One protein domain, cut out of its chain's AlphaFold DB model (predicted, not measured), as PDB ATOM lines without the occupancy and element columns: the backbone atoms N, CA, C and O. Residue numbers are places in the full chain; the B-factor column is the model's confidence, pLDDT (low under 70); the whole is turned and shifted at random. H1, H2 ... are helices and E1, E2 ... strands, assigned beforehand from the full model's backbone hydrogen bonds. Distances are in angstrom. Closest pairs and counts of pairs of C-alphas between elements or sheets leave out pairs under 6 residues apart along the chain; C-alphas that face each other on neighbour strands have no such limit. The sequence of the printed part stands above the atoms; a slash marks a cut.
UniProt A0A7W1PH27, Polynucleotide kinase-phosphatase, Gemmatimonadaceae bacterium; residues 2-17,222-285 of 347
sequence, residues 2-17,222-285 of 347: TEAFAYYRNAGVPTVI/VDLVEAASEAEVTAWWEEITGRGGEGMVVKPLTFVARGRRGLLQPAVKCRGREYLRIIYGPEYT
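This is residues 2 to 17 and 222 to 285 of the 347 residues of the protein "Polynucleotide kinase-phosphatase" of Gemmatimonadaceae bacterium (UniProt A0A7W1PH27). A narrow three-stranded sheet has two helices packed on it, H1 with residues 2 to 9 and the longer H2 with residues 233 to 241. The hairpin of E2 and E3 has a long loop, residues 253 to 267, at one end, and the short H3 lies beyond its other end. The 80 printed residues hold H1, E1, H2, E2, E3 and H3 in that order; the sheet runs E1, E2, E3, antiparallel, and the class is mixed, helices and strands. The whole is only just compact, close to loose, with a radius of gyration of the C-alphas of 13.8 A, and spans 40 by 26 by 19 A.

Start at C-alpha 247, (-27.053, -9.849, 23.896), where E2 begins; it runs 16.8 A to residue 252. Beside it find E1, residues 15 to 17, and E3, residues 268 to 271. H1 covers residues 2 to 10, 11.8 A, from C-alpha 2 at (-32.396, 0.588, 30.398). H2 covers residues 227 to 242, 22.2 A, and H3 residues 276 to 280.

E2 is staggered: residues 247 to 250 pair with E3, where N 250 and O 268 are 2.8 A apart, and residues 251 to 252 with E1, where N 17 and O 251 are 2.8 A apart. H1 and H2 on the sheet make two layers, helices on one face of a sheet. H1 has a height over the sheet of 8.1 A; its closest C-alphas to E3 are Ala 4 and Val 268, 6.4 A. The closest C-alphas of H2 and E2 are Thr 241 and Gly 247, 5.6 A. H1 and H2 are only just apart, closest 8.0 A. H3 is not on the sheet. Every O i to N i+4 pair is within hydrogen-bond range in H2 and H3, and 4 of 5 in H1.

The C-alphas of Arg 260 and Pro 282 are farthest apart, 39.9 A. Residues 18 to 221 are not printed, and C-alphas 17 and 222 stand 6.0 A apart across this cut. The link E2 to E3 is long. No printed residue has a pLDDT under 70.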
ATOM      1  N   THR A   2     -32.163  -0.642  29.627       97.56
ATOM      2  CA  THR A   2     -32.396   0.588  30.398       97.56
ATOM      3  C   THR A   2     -31.235   0.993  31.309       97.56
ATOM      4  O   THR A   2     -30.806   2.142  31.273       97.56
ATOM      5  N   GLU A   3     -30.658   0.075  32.090       97.19
ATOM      6  CA  GLU A   3     -29.563   0.404  33.015       97.19
ATOM      7  C   GLU A   3     -28.250   0.753  32.299       97.19
ATOM      8  O   GLU A   3     -27.470   1.564  32.802       97.19
ATOM      9  N   ALA A   4     -27.990   0.158  31.131       98.00
ATOM     10  CA  ALA A   4     -26.815   0.480  30.324       98.00
ATOM     11  C   ALA A   4     -26.954   1.870  29.684       98.00
ATOM     12  O   ALA A   4     -26.009   2.654  29.712       98.00
ATOM     13  N   PHE A   5     -28.146   2.208  29.187       98.50
ATOM     14  CA  PHE A   5     -28.458   3.541  28.665       98.50
ATOM     15  C   PHE A   5     -28.392   4.607  29.759       98.50
ATOM     16  O   PHE A   5     -27.714   5.621  29.601       98.50
ATOM     17  N   ALA A   6     -28.986   4.330  30.922       97.31
ATOM     18  CA  ALA A   6     -28.922   5.217  32.078       97.31
ATOM     19  C   ALA A   6     -27.479   5.485  32.536       97.31
ATOM     20  O   ALA A   6     -27.176   6.605  32.936       97.31
ATOM     21  N   TYR A   7     -26.574   4.498  32.456       96.94
ATOM     22  CA  TYR A   7     -25.157   4.702  32.779       96.94
ATOM     23  C   TYR A   7     -24.533   5.830  31.941       96.94
ATOM     24  O   TYR A   7     -23.919   6.737  32.506       96.94
ATOM     25  N   TYR A   8     -24.724   5.800  30.621       97.69
ATOM     26  CA  TYR A   8     -24.168   6.798  29.705       97.69
ATOM     27  C   TYR A   8     -24.917   8.135  29.775       97.69
ATOM     28  O   TYR A   8     -24.274   9.182  29.875       97.69
ATOM     29  N   ARG A   9     -26.254   8.109  29.855       96.31
ATOM     30  CA  ARG A   9     -27.081   9.316  30.017       96.31
ATOM     31  C   ARG A   9     -26.694  10.103  31.268       96.31
ATOM     32  O   ARG A   9     -26.432  11.301  31.196       96.31
ATOM     33  N   ASN A  10     -26.561   9.423  32.409       95.81
ATOM     34  CA  ASN A  10     -26.162  10.047  33.677       95.81
ATOM     35  C   ASN A  10     -24.724  10.592  33.648       95.81
ATOM     36  O   ASN A  10     -24.363  11.439  34.467       95.81
ATOM     37  N   ALA A  11     -23.898  10.107  32.720       95.56
ATOM     38  CA  ALA A  11     -22.548  10.596  32.489       95.56
ATOM     39  C   ALA A  11     -22.476  11.754  31.473       95.56
ATOM     40  O   ALA A  11     -21.392  12.306  31.283       95.56
ATOM     41  N   GLY A  12     -23.606  12.151  30.872       95.75
ATOM     42  CA  GLY A  12     -23.687  13.224  29.880       95.75
ATOM     43  C   GLY A  12     -23.343  12.795  28.454       95.75
ATOM     44  O   GLY A  12     -23.023  13.650  27.635       95.75
ATOM     45  N   VAL A  13     -23.379  11.494  28.151       96.94
ATOM     46  CA  VAL A  13     -23.191  10.975  26.790       96.94
ATOM     47  C   VAL A  13     -24.560  10.914  26.102       96.94
ATOM     48  O   VAL A  13     -25.417  10.176  26.587       96.94
ATOM     49  N   PRO A  14     -24.790  11.664  25.007       95.81
ATOM     50  CA  PRO A  14     -26.093  11.713  24.341       95.81
ATOM     51  C   PRO A  14     -26.311  10.550  23.369       95.81
ATOM     52  O   PRO A  14     -27.446  10.184  23.105       95.81
ATOM     53  N   THR A  15     -25.242   9.950  22.844       98.12
ATOM     54  CA  THR A  15     -25.341   8.945  21.780       98.12
ATOM     55  C   THR A  15     -24.457   7.748  22.086       98.12
ATOM     56  O   THR A  15     -23.277   7.890  22.425       98.12
ATOM     57  N   VAL A  16     -25.028   6.557  21.939       98.69
ATOM     58  CA  VAL A  16     -24.329   5.277  22.099       98.69
ATOM     59  C   VAL A  16     -24.525   4.413  20.860       98.69
ATOM     60  O   VAL A  16     -25.469   4.604  20.099       98.69
ATOM     61  N   ILE A  17     -23.647   3.440  20.666       98.75
ATOM     62  CA  ILE A  17     -23.831   2.359  19.702       98.75
ATOM     63  C   ILE A  17     -24.012   1.043  20.459       98.75
ATOM     64  O   ILE A  17     -23.321   0.765  21.443       98.75
ATOM     65  N   VAL A 222     -28.119   4.678  19.144       98.19
ATOM     66  CA  VAL A 222     -29.192   5.134  20.029       98.19
ATOM     67  C   VAL A 222     -28.940   6.585  20.396       98.19
ATOM     68  O   VAL A 222     -27.869   6.907  20.923       98.19
ATOM     69  N   ASP A 223     -29.936   7.432  20.168       97.75
ATOM     70  CA  ASP A 223     -30.011   8.750  20.789       97.75
ATOM     71  C   ASP A 223     -30.686   8.613  22.164       97.75
ATOM     72  O   ASP A 223     -31.845   8.223  22.267       97.75
ATOM     73  N   LEU A 224     -29.941   8.901  23.232       96.81
ATOM     74  CA  LEU A 224     -30.387   8.772  24.623       96.81
ATOM     75  C   LEU A 224     -31.244   9.950  25.109       96.81
ATOM     76  O   LEU A 224     -31.649   9.962  26.279       96.81
ATOM     77  N   VAL A 225     -31.464  10.951  24.251       94.62
ATOM     78  CA  VAL A 225     -32.426  12.042  24.455       94.62
ATOM     79  C   VAL A 225     -33.809  11.641  23.926       94.62
ATOM     80  O   VAL A 225     -34.823  12.085  24.465       94.62
ATOM     81  N   GLU A 226     -33.861  10.746  22.937       95.69
ATOM     82  CA  GLU A 226     -35.082  10.331  22.245       95.69
ATOM     83  C   GLU A 226     -35.607   8.981  22.758       95.69
ATOM     84  O   GLU A 226     -35.102   7.909  22.416       95.69
ATOM     85  N   ALA A 227     -36.703   9.006  23.523       95.38
ATOM     86  CA  ALA A 227     -37.300   7.792  24.095       95.38
ATOM     87  C   ALA A 227     -37.695   6.740  23.035       95.38
ATOM     88  O   ALA A 227     -37.635   5.539  23.301       95.38
ATOM     89  N   ALA A 228     -38.070   7.177  21.827       97.25
ATOM     90  CA  ALA A 228     -38.385   6.281  20.714       97.25
ATOM     91  C   ALA A 228     -37.152   5.499  20.223       97.25
ATOM     92  O   ALA A 228     -37.268   4.312  19.922       97.25
ATOM     93  N   SER A 229     -35.970   6.129  20.210       97.25
ATOM     94  CA  SER A 229     -34.712   5.483  19.812       97.25
ATOM     95  C   SER A 229     -34.324   4.372  20.794       97.25
ATOM     96  O   SER A 229     -33.946   3.269  20.393       97.25
ATOM     97  N   GLU A 230     -34.495   4.613  22.098       97.25
ATOM     98  CA  GLU A 230     -34.266   3.592  23.127       97.25
ATOM     99  C   GLU A 230     -35.243   2.419  23.031       97.25
ATOM    100  O   GLU A 230     -34.842   1.268  23.235       97.25
ATOM    101  N   ALA A 231     -36.513   2.698  22.730       98.00
ATOM    102  CA  ALA A 231     -37.534   1.671  22.564       98.00
ATOM    103  C   ALA A 231     -37.228   0.766  21.360       98.00
ATOM    104  O   ALA A 231     -37.275  -0.457  21.496       98.00
ATOM    105  N   GLU A 232     -36.837   1.346  20.221       98.19
ATOM    106  CA  GLU A 232     -36.459   0.597  19.017       98.19
ATOM    107  C   GLU A 232     -35.289  -0.358  19.289       98.19
ATOM    108  O   GLU A 232     -35.363  -1.554  18.999       98.19
ATOM    109  N   VAL A 233     -34.213   0.139  19.904       98.06
ATOM    110  CA  VAL A 233     -33.031  -0.696  20.169       98.06
ATOM    111  C   VAL A 233     -33.271  -1.695  21.299       98.06
ATOM    112  O   VAL A 233     -32.684  -2.779  21.302       98.06
ATOM    113  N   THR A 234     -34.176  -1.394  22.232       98.50
ATOM    114  CA  THR A 234     -34.643  -2.381  23.214       98.50
ATOM    115  C   THR A 234     -35.376  -3.529  22.524       98.50
ATOM    116  O   THR A 234     -35.037  -4.679  22.794       98.50
ATOM    117  N   ALA A 235     -36.286  -3.243  21.587       98.56
ATOM    118  CA  ALA A 235     -36.984  -4.272  20.814       98.56
ATOM    119  C   ALA A 235     -36.013  -5.113  19.964       98.56
ATOM    120  O   ALA A 235     -36.093  -6.339  19.955       98.56
ATOM    121  N   TRP A 236     -35.025  -4.477  19.326       98.62
ATOM    122  CA  TRP A 236     -33.950  -5.177  18.614       98.62
ATOM    123  C   TRP A 236     -33.133  -6.104  19.534       98.62
ATOM    124  O   TRP A 236     -32.817  -7.237  19.171       98.62
ATOM    125  N   TRP A 237     -32.815  -5.660  20.754       98.75
ATOM    126  CA  TRP A 237     -32.134  -6.499  21.745       98.75
ATOM    127  C   TRP A 237     -33.005  -7.684  22.193       98.75
ATOM    128  O   TRP A 237     -32.496  -8.798  22.352       98.75
ATOM    129  N   GLU A 238     -34.310  -7.475  22.380       98.69
ATOM    130  CA  GLU A 238     -35.269  -8.542  22.694       98.69
ATOM    131  C   GLU A 238     -35.370  -9.559  21.551       98.69
ATOM    132  O   GLU A 238     -35.364 -10.761  21.810       98.69
ATOM    133  N   GLU A 239     -35.366  -9.105  20.297       98.25
ATOM    134  CA  GLU A 239     -35.358  -9.969  19.114       98.25
ATOM    135  C   GLU A 239     -34.090 -10.834  19.059       98.25
ATOM    136  O   GLU A 239     -34.173 -12.065  19.008       98.25
ATOM    137  N   ILE A 240     -32.907 -10.209  19.133       97.56
ATOM    138  CA  ILE A 240     -31.619 -10.917  19.085       97.56
ATOM    139  C   ILE A 240     -31.510 -11.933  20.218       97.56
ATOM    140  O   ILE A 240     -31.101 -13.076  20.001       97.56
ATOM    141  N   THR A 241     -31.879 -11.546  21.436       98.06
ATOM    142  CA  THR A 241     -31.793 -12.458  22.581       98.06
ATOM    143  C   THR A 241     -32.882 -13.530  22.550       98.06
ATOM    144  O   THR A 241     -32.626 -14.660  22.968       98.06
ATOM    145  N   GLY A 242     -34.054 -13.231  21.984       96.56
ATOM    146  CA  GLY A 242     -35.147 -14.179  21.761       96.56
ATOM    147  C   GLY A 242     -34.784 -15.291  20.775       96.56
ATOM    148  O   GLY A 242     -35.097 -16.459  21.019       96.56
ATOM    149  N   ARG A 243     -34.031 -14.972  19.713       95.00
ATOM    150  CA  ARG A 243     -33.486 -15.974  18.772       95.00
ATOM    151  C   ARG A 243     -32.239 -16.706  19.292       95.00
ATOM    152  O   ARG A 243     -31.800 -17.678  18.684       95.00
ATOM    153  N   GLY A 244     -31.702 -16.321  20.454       93.50
ATOM    154  CA  GLY A 244     -30.580 -16.999  21.116       93.50
ATOM    155  C   GLY A 244     -29.228 -16.298  21.030       93.50
ATOM    156  O   GLY A 244     -28.227 -16.904  21.401       93.50
ATOM    157  N   GLY A 245     -29.166 -15.048  20.573       96.38
ATOM    158  CA  GLY A 245     -27.963 -14.228  20.704       96.38
ATOM    159  C   GLY A 245     -27.622 -13.971  22.175       96.38
ATOM    160  O   GLY A 245     -28.502 -13.947  23.040       96.38
ATOM    161  N   GLU A 246     -26.336 -13.778  22.481       98.19
ATOM    162  CA  GLU A 246     -25.908 -13.532  23.864       98.19
ATOM    163  C   GLU A 246     -26.446 -12.192  24.392       98.19
ATOM    164  O   GLU A 246     -26.747 -12.071  25.581       98.19
ATOM    165  N   GLY A 247     -26.573 -11.179  23.535       98.50
ATOM    166  CA  GLY A 247     -27.053  -9.849  23.896       98.50
ATOM    167  C   GLY A 247     -26.347  -8.769  23.097       98.50
ATOM    168  O   GLY A 247     -26.103  -8.939  21.908       98.50
ATOM    169  N   MET A 248     -26.008  -7.662  23.755       98.69
ATOM    170  CA  MET A 248     -25.315  -6.541  23.122       98.69
ATOM    171  C   MET A 248     -24.200  -5.967  23.993       98.69
ATOM    172  O   MET A 248     -24.188  -6.120  25.222       98.69
ATOM    173  N   VAL A 249     -23.281  -5.262  23.347       98.81
ATOM    174  CA  VAL A 249     -22.287  -4.392  23.966       98.81
ATOM    175  C   VAL A 249     -22.661  -2.948  23.644       98.81
ATOM    176  O   VAL A 249     -22.695  -2.559  22.482       98.81
ATOM    177  N   VAL A 250     -22.954  -2.158  24.676       98.81
ATOM    178  CA  VAL A 250     -23.300  -0.736  24.558       98.81
ATOM    179  C   VAL A 250     -22.040   0.096  24.763       98.81
ATOM    180  O   VAL A 250     -21.430   0.033  25.838       98.81
ATOM    181  N   LYS A 251     -21.660   0.882  23.762       98.81
ATOM    182  CA  LYS A 251     -20.458   1.724  23.759       98.81
ATOM    183  C   LYS A 251     -20.865   3.191  23.568       98.81
ATOM    184  O   LYS A 251     -21.832   3.439  22.847       98.81
ATOM    185  N   PRO A 252     -20.184   4.173  24.187       98.31
ATOM    186  CA  PRO A 252     -20.352   5.573  23.783       98.31
ATOM    187  C   PRO A 252     -20.045   5.702  22.287       98.31
ATOM    188  O   PRO A 252     -19.255   4.915  21.798       98.31
ATOM    189  N   LEU A 253     -20.640   6.639  21.538       98.12
ATOM    190  CA  LEU A 253     -20.320   6.734  20.102       98.12
ATOM    191  C   LEU A 253     -18.829   7.053  19.879       98.12
ATOM    192  O   LEU A 253     -18.168   6.397  19.080       98.12
ATOM    193  N   THR A 254     -18.282   8.004  20.639       97.56
ATOM    194  CA  THR A 254     -16.841   8.297  20.692       97.56
ATOM    195  C   THR A 254     -16.082   7.185  21.415       97.56
ATOM    196  O   THR A 254     -16.465   6.841  22.533       97.56
ATOM    197  N   PHE A 255     -14.965   6.711  20.863       98.06
ATOM    198  CA  PHE A 255     -14.205   5.581  21.417       98.06
ATOM    199  C   PHE A 255     -13.664   5.825  22.838       98.06
ATOM    200  O   PHE A 255     -13.787   4.970  23.715       98.06
ATOM    201  N   VAL A 256     -13.116   7.019  23.101       97.50
ATOM    202  CA  VAL A 256     -12.665   7.441  24.440       97.50
ATOM    203  C   VAL A 256     -13.603   8.514  24.993       97.50
ATOM    204  O   VAL A 256     -13.416   9.707  24.759       97.50
ATOM    205  N   ALA A 257     -14.609   8.108  25.768       96.62
ATOM    206  CA  ALA A 257     -15.558   9.043  26.374       96.62
ATOM    207  C   ALA A 257     -15.146   9.476  27.791       96.62
ATOM    208  O   ALA A 257     -14.711   8.669  28.620       96.62
ATOM    209  N   ARG A 258     -15.348  10.759  28.106       95.75
ATOM    210  CA  ARG A 258     -15.140  11.331  29.446       95.75
ATOM    211  C   ARG A 258     -16.422  11.987  29.939       95.75
ATOM    212  O   ARG A 258     -17.093  12.686  29.190       95.75
ATOM    213  N   GLY A 259     -16.733  11.780  31.212       92.06
ATOM    214  CA  GLY A 259     -17.790  12.497  31.917       92.06
ATOM    215  C   GLY A 259     -17.209  13.383  33.015       92.06
ATOM    216  O   GLY A 259     -15.995  13.506  33.177       92.06
ATOM    217  N   ARG A 260     -18.085  13.947  33.854       88.25
ATOM    218  CA  ARG A 260     -17.695  14.866  34.946       88.25
ATOM    219  C   ARG A 260     -16.686  14.280  35.944       88.25
ATOM    220  O   ARG A 260     -16.003  15.030  36.626       88.25
ATOM    221  N   ARG A 261     -16.618  12.949  36.062       87.19
ATOM    222  CA  ARG A 261     -15.753  12.221  37.011       87.19
ATOM    223  C   ARG A 261     -14.568  11.516  36.337       87.19
ATOM    224  O   ARG A 261     -13.980  10.622  36.935       87.19
ATOM    225  N   GLY A 262     -14.228  11.897  35.105       93.19
ATOM    226  CA  GLY A 262     -13.115  11.320  34.352       93.19
ATOM    227  C   GLY A 262     -13.562  10.323  33.284       93.19
ATOM    228  O   GLY A 262     -14.617  10.488  32.670       93.19
ATOM    229  N   LEU A 263     -12.720   9.321  33.028       96.00
ATOM    230  CA  LEU A 263     -12.922   8.334  31.966       96.00
ATOM    231  C   LEU A 263     -14.173   7.479  32.228       96.00
ATOM    232  O   LEU A 263     -14.391   7.001  33.345       96.00
ATOM    233  N   LEU A 264     -14.997   7.298  31.198       97.81
ATOM    234  CA  LEU A 264     -16.180   6.440  31.245       97.81
ATOM    235  C   LEU A 264     -15.834   5.020  30.804       97.81
ATOM    236  O   LEU A 264     -14.802   4.787  30.182       97.81
ATOM    237  N   GLN A 265     -16.698   4.057  31.138       98.00
ATOM    238  CA  GLN A 265     -16.545   2.697  30.627       98.00
ATOM    239  C   GLN A 265     -16.550   2.740  29.091       98.00
ATOM    240  O   GLN A 265     -17.483   3.311  28.525       98.00
ATOM    241  N   PRO A 266     -15.558   2.128  28.421       98.00
ATOM    242  CA  PRO A 266     -15.523   2.072  26.959       98.00
ATOM    243  C   PRO A 266     -16.619   1.154  26.397       98.00
ATOM    244  O   PRO A 266     -16.991   1.244  25.234       98.00
ATOM    245  N   ALA A 267     -17.141   0.247  27.226       98.31
ATOM    246  CA  ALA A 267     -18.183  -0.691  26.854       98.31
ATOM    247  C   ALA A 267     -18.940  -1.195  28.090       98.31
ATOM    248  O   ALA A 267     -18.355  -1.452  29.144       98.31
ATOM    249  N   VAL A 268     -20.246  -1.418  27.941       98.50
ATOM    250  CA  VAL A 268     -21.112  -2.052  28.940       98.50
ATOM    251  C   VAL A 268     -21.848  -3.211  28.280       98.50
ATOM    252  O   VAL A 268     -22.619  -3.020  27.344       98.50
ATOM    253  N   LYS A 269     -21.642  -4.434  28.778       98.00
ATOM    254  CA  LYS A 269     -22.352  -5.620  28.276       98.00
ATOM    255  C   LYS A 269     -23.777  -5.697  28.845       98.00
ATOM    256  O   LYS A 269     -23.976  -5.561  30.052       98.00
ATOM    257  N   CYS A 270     -24.755  -5.984  27.990       98.50
ATOM    258  CA  CYS A 270     -26.157  -6.219  28.340       98.50
ATOM    259  C   CYS A 270     -26.607  -7.559  27.740       98.50
ATOM    260  O   CYS A 270     -26.906  -7.656  26.550       98.50
ATOM    261  N   ARG A 271     -26.617  -8.607  28.571       98.44
ATOM    262  CA  ARG A 271     -26.795 -10.005  28.148       98.44
ATOM    263  C   ARG A 271     -28.241 -10.476  28.301       98.44
ATOM    264  O   ARG A 271     -28.910 -10.090  29.258       98.44
ATOM    265  N   GLY A 272     -28.688 -11.312  27.373       98.25
ATOM    266  CA  GLY A 272     -30.025 -11.882  27.299       98.25
ATOM    267  C   GLY A 272     -30.347 -12.834  28.443       98.25
ATOM    268  O   GLY A 272     -29.473 -13.483  29.022       98.25
ATOM    269  N   ARG A 273     -31.640 -12.948  28.754       97.94
ATOM    270  CA  ARG A 273     -32.138 -13.775  29.861       97.94
ATOM    271  C   ARG A 273     -31.745 -15.249  29.713       97.94
ATOM    272  O   ARG A 273     -31.309 -15.862  30.684       97.94
ATOM    273  N   GLU A 274     -31.873 -15.827  28.525       97.81
ATOM    274  CA  GLU A 274     -31.551 -17.248  28.340       97.81
ATOM    275  C   GLU A 274     -30.048 -17.509  28.365       97.81
ATOM    276  O   GLU A 274     -29.609 -18.446  29.030       97.81
ATOM    277  N   TYR A 275     -29.253 -16.621  27.765       98.12
ATOM    278  CA  TYR A 275     -27.795 -16.681  27.850       98.12
ATOM    279  C   TYR A 275     -27.303 -16.698  29.301       98.12
ATOM    280  O   TYR A 275     -26.437 -17.486  29.670       98.12
ATOM    281  N   LEU A 276     -27.880 -15.859  30.168       98.00
ATOM    282  CA  LEU A 276     -27.443 -15.750  31.560       98.00
ATOM    283  C   LEU A 276     -27.631 -17.037  32.382       98.00
ATOM    284  O   LEU A 276     -27.023 -17.130  33.447       98.00
ATOM    285  N   ARG A 277     -28.356 -18.054  31.886       97.62
ATOM    286  CA  ARG A 277     -28.367 -19.398  32.499       97.62
ATOM    287  C   ARG A 277     -26.985 -20.043  32.484       97.62
ATOM    288  O   ARG A 277     -26.622 -20.714  33.440       97.62
ATOM    289  N   ILE A 278     -26.210 -19.797  31.428       96.81
ATOM    290  CA  ILE A 278     -24.831 -20.276  31.273       96.81
ATOM    291  C   ILE A 278     -23.945 -19.681  32.379       96.81
ATOM    292  O   ILE A 278     -23.052 -20.338  32.892       96.81
ATOM    293  N   ILE A 279     -24.232 -18.448  32.800       96.38
ATOM    294  CA  ILE A 279     -23.379 -17.685  33.719       96.38
ATOM    295  C   ILE A 279     -23.808 -17.824  35.184       96.38
ATOM    296  O   ILE A 279     -22.972 -17.974  36.070       96.38
ATOM    297  N   TYR A 280     -25.109 -17.725  35.455       96.62
ATOM    298  CA  TYR A 280     -25.664 -17.720  36.813       96.62
ATOM    299  C   TYR A 280     -26.282 -19.067  37.218       96.62
ATOM    300  O   TYR A 280     -26.753 -19.205  38.346       96.62
ATOM    301  N   GLY A 281     -26.258 -20.055  36.322       96.12
ATOM    302  CA  GLY A 281     -26.815 -21.388  36.522       96.12
ATOM    303  C   GLY A 281     -28.236 -21.547  35.966       96.12
ATOM    304  O   GLY A 281     -28.935 -20.559  35.726       96.12
ATOM    305  N   PRO A 282     -28.706 -22.794  35.780       96.44
ATOM    306  CA  PRO A 282     -29.985 -23.096  35.126       96.44
ATOM    307  C   PRO A 282     -31.189 -22.458  35.826       96.44
ATOM    308  O   PRO A 282     -32.122 -21.983  35.173       96.44
ATOM    309  N   GLU A 283     -31.137 -22.398  37.156       96.44
ATOM    310  CA  GLU A 283     -32.250 -22.012  38.023       96.44
ATOM    311  C   GLU A 283     -32.252 -20.517  38.390       96.44
ATOM    312  O   GLU A 283     -33.141 -20.065  39.106       96.44
ATOM    313  N   TYR A 284     -31.301 -19.715  37.892       97.31
ATOM    314  CA  TYR A 284     -31.091 -18.334  38.359       97.31
ATOM    315  C   TYR A 284     -32.317 -17.410  38.223       97.31
ATOM    316  O   TYR A 284     -32.396 -16.379  38.888       97.31
ATOM    317  N   THR A 285     -33.257 -17.765  37.344       97.19
ATOM    318  CA  THR A 285     -34.491 -17.011  37.108       97.19
ATOM    319  C   THR A 285     -35.559 -17.208  38.183       97.19
ATOM    320  O   THR A 285     -36.558 -16.494  38.136       97.19
TER     321      THR A 285